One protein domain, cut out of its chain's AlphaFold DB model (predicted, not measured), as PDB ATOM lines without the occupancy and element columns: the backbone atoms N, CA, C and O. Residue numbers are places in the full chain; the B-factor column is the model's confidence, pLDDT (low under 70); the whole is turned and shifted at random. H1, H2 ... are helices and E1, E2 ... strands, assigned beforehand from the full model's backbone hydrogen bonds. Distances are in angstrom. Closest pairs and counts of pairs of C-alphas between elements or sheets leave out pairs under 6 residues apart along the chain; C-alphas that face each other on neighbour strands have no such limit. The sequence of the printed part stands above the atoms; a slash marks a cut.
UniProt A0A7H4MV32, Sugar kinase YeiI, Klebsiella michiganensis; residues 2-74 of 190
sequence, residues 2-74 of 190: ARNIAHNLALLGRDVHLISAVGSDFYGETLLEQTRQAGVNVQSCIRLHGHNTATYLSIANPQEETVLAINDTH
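This is residues 2 to 74 of the 190 residues of the protein "Sugar kinase YeiI" of Klebsiella michiganensis (UniProt A0A7H4MV32). The model is a V: one limb is a small lobe of H1, H2 and short strands E1 and E2, the other the long hairpin E3 and E4. The 73 printed residues run H1, E1, H2, E2, E3, E4, class mixed, with E1 and E2 parallel, E3 and E4 antiparallel. It is loose, radius of gyration of the C-alphas 14.3 A, spanning 39 by 33 by 17 A.

Find C-alpha 2 at (157.811, 151.295, -296.508); H1 runs to residue 11, 14.4 A. Next come E1, residues 21 to 23, 7.0 A; H2, 26 to 37, 16.5 A; E2, 46 to 48, 6.4 A; E3, 55 to 60, 16.2 A; and E4, 66 to 72, 16.6 A, ending at C-alpha 72 (151.259, 161.526, -305.573).

H1 and H2 are close but not clearly touching; their closest C-alphas, His 7 and Thr 35, are 6.1 A apart. Every O i to N i+4 pair in both is within hydrogen-bond range. E1, H2, E2 form a strand-helix-strand unit, parallel neighbours with a helix between, its crossover right-handed; N 22 and O 46 are within range, 2.9 A. In the hairpin, look at N 57 and O 70, 2.9 A; E3 and E4 are apart from H1, H2, E1 and E2.

The farthest C-alphas, Gln 43 and Gln 63, are 40.8 A apart. The printed part has no cut and no long link; no printed residue is under 70 in pLDDT.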
ATOM      1  N   ALA A   2     158.062 152.335-297.521       90.88
ATOM      2  CA  ALA A   2     157.811 151.295-296.508       90.88
ATOM      3  C   ALA A   2     157.587 149.884-297.093       90.88
ATOM      4  O   ALA A   2     158.223 148.930-296.654       90.88
ATOM      5  N   ARG A   3     156.791 149.764-298.170       94.38
ATOM      6  CA  ARG A   3     156.580 148.500-298.905       94.38
ATOM      7  C   ARG A   3     157.876 147.825-299.366       94.38
ATOM      8  O   ARG A   3     157.972 146.611-299.275       94.38
ATOM      9  N   ASN A   4     158.868 148.581-299.839       93.25
ATOM     10  CA  ASN A   4     160.133 148.012-300.326       93.25
ATOM     11  C   ASN A   4     160.974 147.471-299.169       93.25
ATOM     12  O   ASN A   4     161.592 146.420-299.293       93.25
ATOM     13  N   ILE A   5     160.969 148.176-298.034       94.12
ATOM     14  CA  ILE A   5     161.653 147.710-296.827       94.12
ATOM     15  C   ILE A   5     160.976 146.434-296.320       94.12
ATOM     16  O   ILE A   5     161.659 145.445-296.076       94.12
ATOM     17  N   ALA A   6     159.642 146.428-296.244       96.25
ATOM     18  CA  ALA A   6     158.875 145.260-295.831       96.25
ATOM     19  C   ALA A   6     159.129 144.051-296.745       96.25
ATOM     20  O   ALA A   6     159.435 142.966-296.260       96.25
ATOM     21  N   HIS A   7     159.085 144.267-298.060       96.88
ATOM     22  CA  HIS A   7     159.381 143.255-299.070       96.88
ATOM     23  C   HIS A   7     160.777 142.648-298.876       96.88
ATOM     24  O   HIS A   7     160.909 141.433-298.770       96.88
ATOM     25  N   ASN A   8     161.819 143.477-298.759       96.50
ATOM     26  CA  ASN A   8     163.188 142.988-298.582       96.50
ATOM     27  C   ASN A   8     163.381 142.245-297.253       96.50
ATOM     28  O   ASN A   8     164.100 141.252-297.207       96.50
ATOM     29  N   LEU A   9     162.745 142.701-296.171       95.94
ATOM     30  CA  LEU A   9     162.796 142.011-294.882       95.94
ATOM     31  C   LEU A   9     162.120 140.635-294.949       95.94
ATOM     32  O   LEU A   9     162.673 139.672-294.418       95.94
ATOM     33  N   ALA A  10     160.984 140.527-295.638       96.56
ATOM     34  CA  ALA A  10     160.305 139.251-295.839       96.56
ATOM     35  C   ALA A  10     161.141 138.284-296.695       96.56
ATOM     36  O   ALA A  10     161.314 137.126-296.313       96.56
ATOM     37  N   LEU A  11     161.788 138.769-297.764       96.12
ATOM     38  CA  LEU A  11     162.737 137.966-298.552       96.12
ATOM     39  C   LEU A  11     163.948 137.479-297.736       96.12
ATOM     40  O   LEU A  11     164.525 136.440-298.043       96.12
ATOM     41  N   LEU A  12     164.324 138.204-296.680       97.06
ATOM     42  CA  LEU A  12     165.358 137.799-295.721       97.06
ATOM     43  C   LEU A  12     164.825 136.875-294.606       97.06
ATOM     44  O   LEU A  12     165.529 136.636-293.621       97.06
ATOM     45  N   GLY A  13     163.598 136.362-294.737       95.12
ATOM     46  CA  GLY A  13     162.984 135.414-293.808       95.12
ATOM     47  C   GLY A  13     162.493 136.042-292.505       95.12
ATOM     48  O   GLY A  13     162.428 135.357-291.483       95.12
ATOM     49  N   ARG A  14     162.209 137.350-292.493       96.31
ATOM     50  CA  ARG A  14     161.611 138.020-291.330       96.31
ATOM     51  C   ARG A  14     160.093 137.969-291.406       96.31
ATOM     52  O   ARG A  14     159.526 138.098-292.484       96.31
ATOM     53  N   ASP A  15     159.467 137.841-290.242       96.38
ATOM     54  CA  ASP A  15     158.033 138.050-290.098       96.38
ATOM     55  C   ASP A  15     157.745 139.556-290.127       96.38
ATOM     56  O   ASP A  15     158.308 140.324-289.340       96.38
ATOM     57  N   VAL A  16     156.955 139.991-291.107       96.75
ATOM     58  CA  VAL A  16     156.745 141.406-291.410       96.75
ATOM     59  C   VAL A  16     155.277 141.657-291.680       96.75
ATOM     60  O   VAL A  16     154.695 141.096-292.607       96.75
ATOM     61  N   HIS A  17     154.715 142.599-290.933       97.31
ATOM     62  CA  HIS A  17     153.394 143.145-291.189       97.31
ATOM     63  C   HIS A  17     153.521 144.549-291.775       97.31
ATOM     64  O   HIS A  17     154.262 145.388-291.257       97.31
ATOM     65  N   LEU A  18     152.792 144.813-292.857       97.12
ATOM     66  CA  LEU A  18     152.715 146.129-293.474       97.12
ATOM     67  C   LEU A  18     151.377 146.785-293.128       97.12
ATOM     68  O   LEU A  18     150.315 146.264-293.460       97.12
ATOM     69  N   ILE A  19     151.452 147.964-292.511       95.75
ATOM     70  CA  ILE A  19     150.317 148.872-292.330       95.75
ATOM     71  C   ILE A  19     150.474 149.982-293.370       95.75
ATOM     72  O   ILE A  19     151.462 150.721-293.364       95.75
ATOM     73  N   SER A  20     149.543 150.065-294.317       95.81
ATOM     74  CA  SER A  20     149.588 151.060-295.393       95.81
ATOM     75  C   SER A  20     148.201 151.328-295.977       95.81
ATOM     76  O   SER A  20     147.221 150.743-295.530       95.81
ATOM     77  N   ALA A  21     148.111 152.231-296.953       95.81
ATOM     78  CA  ALA A  21     146.869 152.554-297.646       95.81
ATOM     79  C   ALA A  21     147.072 152.490-299.163       95.81
ATOM     80  O   ALA A  21     148.061 153.013-299.685       95.81
ATOM     81  N   VAL A  22     146.125 151.866-299.857       97.38
ATOM     82  CA  VAL A  22     146.054 151.795-301.322       97.38
ATOM     83  C   VAL A  22     144.663 152.197-301.801       97.38
ATOM     84  O   VAL A  22     143.685 152.132-301.051       97.38
ATOM     85  N   GLY A  23     144.574 152.643-303.052       97.69
ATOM     86  CA  GLY A  23     143.289 152.844-303.700       97.69
ATOM     87  C   GLY A  23     142.635 151.493-303.953       97.69
ATOM     88  O   GLY A  23     143.326 150.492-304.155       97.69
ATOM     89  N   SER A  24     141.306 151.454-303.975       96.12
ATOM     90  CA  SER A  24     140.559 150.291-304.475       96.12
ATOM     91  C   SER A  24     140.610 150.241-306.011       96.12
ATOM     92  O   SER A  24     139.576 150.226-306.678       96.12
ATOM     93  N   ASP A  25     141.821 150.285-306.568       96.06
ATOM     94  CA  ASP A  25     142.126 150.290-307.994       96.06
ATOM     95  C   ASP A  25     143.030 149.103-308.370       96.06
ATOM     96  O   ASP A  25     143.548 148.372-307.521       96.06
ATOM     97  N   PHE A  26     143.211 148.890-309.675       96.19
ATOM     98  CA  PHE A  26     144.026 147.788-310.192       96.19
ATOM     99  C   PHE A  26     145.471 147.818-309.663       96.19
ATOM    100  O   PHE A  26     146.058 146.769-309.376       96.19
ATOM    101  N   TYR A  27     146.047 149.013-309.515       95.88
ATOM    102  CA  TYR A  27     147.419 149.180-309.045       95.88
ATOM    103  C   TYR A  27     147.559 148.805-307.568       95.88
ATOM    104  O   TYR A  27     148.527 148.139-307.203       95.88
ATOM    105  N   GLY A  28     146.587 149.178-306.738       97.12
ATOM    106  CA  GLY A  28     146.534 148.853-305.320       97.12
ATOM    107  C   GLY A  28     146.488 147.350-305.100       97.12
ATOM    108  O   GLY A  28     147.340 146.811-304.392       97.12
ATOM    109  N   GLU A  29     145.576 146.655-305.782       96.75
ATOM    110  CA  GLU A  29     145.487 145.193-305.697       96.75
ATOM    111  C   GLU A  29     146.763 144.505-306.190       96.75
ATOM    112  O   GLU A  29     147.284 143.614-305.518       96.75
ATOM    113  N   THR A  30     147.331 144.966-307.307       96.88
ATOM    114  CA  THR A  30     148.595 144.424-307.828       96.88
ATOM    115  C   THR A  30     149.739 144.599-306.827       96.88
ATOM    116  O   THR A  30     150.506 143.664-306.584       96.88
ATOM    117  N   LEU A  31     149.861 145.778-306.208       96.56
ATOM    118  CA  LEU A  31     150.892 146.047-305.206       96.56
ATOM    119  C   LEU A  31     150.725 145.173-303.965       96.56
ATOM    120  O   LEU A  31     151.722 144.638-303.469       96.56
ATOM    121  N   LEU A  32     149.501 145.027-303.457       97.81
ATOM    122  CA  LEU A  32     149.220 144.187-302.293       97.81
ATOM    123  C   LEU A  32     149.535 142.722-302.585       97.81
ATOM    124  O   LEU A  32     150.230 142.086-301.794       97.81
ATOM    125  N   GLU A  33     149.117 142.216-303.742       98.00
ATOM    126  CA  GLU A  33     149.349 140.830-304.140       98.00
ATOM    127  C   GLU A  33     150.843 140.520-304.284       98.00
ATOM    128  O   GLU A  33     151.344 139.579-303.670       98.00
ATOM    129  N   GLN A  34     151.600 141.357-304.994       97.50
ATOM    130  CA  GLN A  34     153.053 141.186-305.103       97.50
ATOM    131  C   GLN A  34     153.767 141.284-303.747       97.50
ATOM    132  O   GLN A  34     154.796 140.652-303.519       97.50
ATOM    133  N   THR A  35     153.267 142.127-302.842       98.06
ATOM    134  CA  THR A  35     153.841 142.278-301.495       98.06
ATOM    135  C   THR A  35     153.571 141.038-300.648       98.06
ATOM    136  O   THR A  35     154.482 140.537-299.991       98.06
ATOM    137  N   ARG A  36     152.361 140.484-300.746       98.38
ATOM    138  CA  ARG A  36     151.968 139.228-300.108       98.38
ATOM    139  C   ARG A  36     152.776 138.041-300.631       98.38
ATOM    140  O   ARG A  36     153.232 137.225-299.838       98.38
ATOM    141  N   GLN A  37     153.002 137.963-301.943       98.12
ATOM    142  CA  GLN A  37     153.828 136.919-302.567       98.12
ATOM    143  C   GLN A  37     155.278 136.922-302.063       98.12
ATOM    144  O   GLN A  37     155.907 135.870-302.015       98.12
ATOM    145  N   ALA A  38     155.795 138.078-301.641       97.38
ATOM    146  CA  ALA A  38     157.118 138.184-301.028       97.38
ATOM    147  C   ALA A  38     157.170 137.722-299.559       97.38
ATOM    148  O   ALA A  38     158.244 137.730-298.968       97.38
ATOM    149  N   GLY A  39     156.031 137.340-298.967       97.50
ATOM    150  CA  GLY A  39     155.926 136.872-297.582       97.50
ATOM    151  C   GLY A  39     155.519 137.943-296.567       97.50
ATOM    152  O   GLY A  39     155.527 137.673-295.372       97.50
ATOM    153  N   VAL A  40     155.152 139.149-297.008       98.38
ATOM    154  CA  VAL A  40     154.682 140.217-296.109       98.38
ATOM    155  C   VAL A  40     153.202 140.010-295.776       98.38
ATOM    156  O   VAL A  40     152.377 139.842-296.678       98.38
ATOM    157  N   ASN A  41     152.828 140.107-294.499       97.62
ATOM    158  CA  ASN A  41     151.425 140.179-294.103       97.62
ATOM    159  C   ASN A  41     150.858 141.571-294.435       97.62
ATOM    160  O   ASN A  41     151.307 142.587-293.903       97.62
ATOM    161  N   VAL A  42     149.859 141.611-295.319       97.50
ATOM    162  CA  VAL A  42     149.208 142.841-295.804       97.50
ATOM    163  C   VAL A  42     147.756 142.987-295.338       97.50
ATOM    164  O   VAL A  42     147.037 143.844-295.845       97.50
ATOM    165  N   GLN A  43     147.294 142.168-294.387       94.81
ATOM    166  CA  GLN A  43     145.910 142.219-293.884       94.81
ATOM    167  C   GLN A  43     145.568 143.569-293.240       94.81
ATOM    168  O   GLN A  43     144.417 143.989-293.252       94.81
ATOM    169  N   SER A  44     146.583 144.255-292.718       93.50
ATOM    170  CA  SER A  44     146.486 145.575-292.098       93.50
ATOM    171  C   SER A  44     146.548 146.742-293.097       93.50
ATOM    172  O   SER A  44     146.569 147.900-292.679       93.50
ATOM    173  N   CYS A  45     146.607 146.473-294.407       95.50
ATOM    174  CA  CYS A  45     146.547 147.516-295.427       95.50
ATOM    175  C   CYS A  45     145.099 147.937-295.708       95.50
ATOM    176  O   CYS A  45     144.240 147.112-296.017       95.50
ATOM    177  N   ILE A  46     144.850 149.242-295.670       94.50
ATOM    178  CA  ILE A  46     143.542 149.847-295.922       94.50
ATOM    179  C   ILE A  46     143.343 150.026-297.429       94.50
ATOM    180  O   ILE A  46     144.228 150.520-298.129       94.50
ATOM    181  N   ARG A  47     142.157 149.657-297.919       95.75
ATOM    182  CA  ARG A  47     141.707 149.899-299.296       95.75
ATOM    183  C   ARG A  47     140.677 151.021-299.297       95.75
ATOM    184  O   ARG A  47     139.678 150.929-298.588       95.75
ATOM    185  N   LEU A  48     140.920 152.074-300.072       95.69
ATOM    186  CA  LEU A  48     140.055 153.253-300.110       95.69
ATOM    187  C   LEU A  48     139.339 153.386-301.453       95.69
ATOM    188  O   LEU A  48     139.956 153.617-302.494       95.69
ATOM    189  N   HIS A  49     138.010 153.284-301.418       95.19
ATOM    190  CA  HIS A  49     137.163 153.491-302.591       95.19
ATOM    191  C   HIS A  49     137.186 154.953-303.049       95.19
ATOM    192  O   HIS A  49     137.096 155.864-302.233       95.19
ATOM    193  N   GLY A  50     137.287 155.172-304.363       93.25
ATOM    194  CA  GLY A  50     137.326 156.514-304.958       93.25
ATOM    195  C   GLY A  50     138.678 157.229-304.852       93.25
ATOM    196  O   GLY A  50     138.794 158.363-305.307       93.25
ATOM    197  N   HIS A  51     139.699 156.578-304.288       94.69
ATOM    198  CA  HIS A  51     141.063 157.097-304.217       94.69
ATOM    199  C   HIS A  51     141.993 156.344-305.167       94.69
ATOM    200  O   HIS A  51     141.834 155.142-305.373       94.69
ATOM    201  N   ASN A  52     143.000 157.053-305.676       94.38
ATOM    202  CA  ASN A  52     144.080 156.459-306.454       94.38
ATOM    203  C   ASN A  52     145.189 155.951-305.529       94.38
ATOM    204  O   ASN A  52     145.560 156.605-304.548       94.38
ATOM    205  N   THR A  53     145.758 154.804-305.875       96.56
ATOM    206  CA  THR A  53     146.966 154.274-305.248       96.56
ATOM    207  C   THR A  53     148.148 155.227-305.435       96.56
ATOM    208  O   THR A  53     148.335 155.824-306.500       96.56
ATOM    209  N   ALA A  54     148.971 155.351-304.387       94.62
ATOM    210  CA  ALA A  54     150.137 156.227-304.391       94.62
ATOM    211  C   ALA A  54     151.052 155.929-305.587       94.62
ATOM    212  O   ALA A  54     151.487 154.791-305.777       94.62
ATOM    213  N   THR A  55     151.378 156.963-306.358       92.06
ATOM    214  CA  THR A  55     152.116 156.850-307.614       92.06
ATOM    215  C   THR A  55     153.293 157.819-307.629       92.06
ATOM    216  O   THR A  55     153.160 159.005-307.333       92.06
ATOM    217  N   TYR A  56     154.459 157.303-308.011       90.56
ATOM    218  CA  TYR A  56     155.649 158.096-308.291       90.56
ATOM    219  C   TYR A  56     156.030 157.897-309.756       90.56
ATOM    220  O   TYR A  56     156.382 156.788-310.157       90.56
ATOM    221  N   LEU A  57     155.951 158.965-310.543       90.62
ATOM    222  CA  LEU A  57     156.342 158.984-311.946       90.62
ATOM    223  C   LEU A  57     157.613 159.814-312.083       90.62
ATOM    224  O   LEU A  57     157.611 160.991-311.738       90.62
ATOM    225  N   SER A  58     158.676 159.217-312.611       92.06
ATOM    226  CA  SER A  58     159.905 159.924-312.966       92.06
ATOM    227  C   SER A  58     160.126 159.844-314.471       92.06
ATOM    228  O   SER A  58     160.001 158.774-315.064       92.06
ATOM    229  N   ILE A  59     160.443 160.983-315.078       92.31
ATOM    230  CA  ILE A  59     160.869 161.104-316.467       92.31
ATOM    231  C   ILE A  59     162.364 161.387-316.442       92.31
ATOM    232  O   ILE A  59     162.799 162.358-315.816       92.31
ATOM    233  N   ALA A  60     163.135 160.549-317.126       94.62
ATOM    234  CA  ALA A  60     164.574 160.708-317.275       94.62
ATOM    235  C   ALA A  60     164.942 161.130-318.704       94.62
ATOM    236  O   ALA A  60     164.228 160.815-319.658       94.62
ATOM    237  N   ASN A  61     166.051 161.854-318.852       93.69
ATOM    238  CA  ASN A  61     166.663 162.116-320.154       93.69
ATOM    239  C   ASN A  61     167.435 160.869-320.656       93.69
ATOM    240  O   ASN A  61     167.592 159.896-319.914       93.69
ATOM    241  N   PRO A  62     167.950 160.867-321.903       95.88
ATOM    242  CA  PRO A  62     168.772 159.765-322.418       95.88
ATOM    243  C   PRO A  62     170.074 159.505-321.641       95.88
ATOM    244  O   PRO A  62     170.715 158.485-321.869       95.88
ATOM    245  N   GLN A  63     170.479 160.418-320.755       95.69
ATOM    246  CA  GLN A  63     171.622 160.277-319.850       95.69
ATOM    247  C   GLN A  63     171.223 159.672-318.488       95.69
ATOM    248  O   GLN A  63     172.039 159.653-317.573       95.69
ATOM    249  N   GLU A  64     169.984 159.180-318.354       88.75
ATOM    250  CA  GLU A  64     169.401 158.602-317.130       88.75
ATOM    251  C   GLU A  64     169.223 159.602-315.971       88.75
ATOM    252  O   GLU A  64     168.908 159.228-314.839       88.75
ATOM    253  N   GLU A  65     169.346 160.900-316.243       90.56
ATOM    254  CA  GLU A  65     169.105 161.946-315.255       90.56
ATOM    255  C   GLU A  65     167.607 162.250-315.181       90.56
ATOM    256  O   GLU A  65     166.954 162.504-316.194       90.56
ATOM    257  N   THR A  66     167.044 162.256-313.969       88.25
ATOM    258  CA  THR A  66     165.640 162.636-313.760       88.25
ATOM    259  C   THR A  66     165.430 164.115-314.091       88.25
ATOM    260  O   THR A  66     165.974 164.986-313.413       88.25
ATOM    261  N   VAL A  67     164.597 164.396-315.095       93.19
ATOM    262  CA  VAL A  67     164.226 165.756-315.520       93.19
ATOM    263  C   VAL A  67     162.903 166.223-314.919       93.19
ATOM    264  O   VAL A  67     162.715 167.416-314.692       93.19
ATOM    265  N   LEU A  68     161.987 165.296-314.630       90.44
ATOM    266  CA  LEU A  68     160.710 165.583-313.981       90.44
ATOM    267  C   LEU A  68     160.323 164.422-313.073       90.44
ATOM    268  O   LEU A  68     160.416 163.269-313.476       90.44
ATOM    269  N   ALA A  69     159.825 164.732-311.880       88.88
ATOM    270  CA  ALA A  69     159.218 163.747-311.001       88.88
ATOM    271  C   ALA A  69     157.867 164.249-310.482       88.88
ATOM    272  O   ALA A  69     157.775 165.346-309.933       88.88
ATOM    273  N   ILE A  70     156.833 163.426-310.630       88.50
ATOM    274  CA  ILE A  70     155.507 163.626-310.048       88.50
ATOM    275  C   ILE A  70     155.348 162.609-308.926       88.50
ATOM    276  O   ILE A  70     155.542 161.412-309.125       88.50
ATOM    277  N   ASN A  71     155.010 163.095-307.734       88.88
ATOM    278  CA  ASN A  71     154.877 162.269-306.543       88.88
ATOM    279  C   ASN A  71     153.498 162.468-305.912       88.88
ATOM    280  O   ASN A  71     153.307 163.403-305.133       88.88
ATOM    281  N   ASP A  72     152.558 161.584-306.234       91.31
ATOM    282  CA  ASP A  72     151.259 161.526-305.573       91.31
ATOM    283  C   ASP A  72     151.275 160.439-304.497       91.31
ATOM    284  O   ASP A  72     151.091 159.252-304.755       91.31
ATOM    285  N   THR A  73     151.517 160.857-303.260       91.12
ATOM    286  CA  THR A  73     151.445 159.985-302.080       91.12
ATOM    287  C   THR A  73     150.350 160.432-301.120       91.12
ATOM    288  O   THR A  73     150.443 160.150-299.925       91.12
ATOM    289  N   HIS A  74     149.353 161.191-301.592       92.06
ATOM    290  CA  HIS A  74     148.371 161.822-300.706       92.06
ATOM    291  C   HIS A  74     147.530 160.790-299.952       92.06
ATOM    292  O   HIS A  74     147.215 160.984-298.780       92.06
TER     293      HIS A  74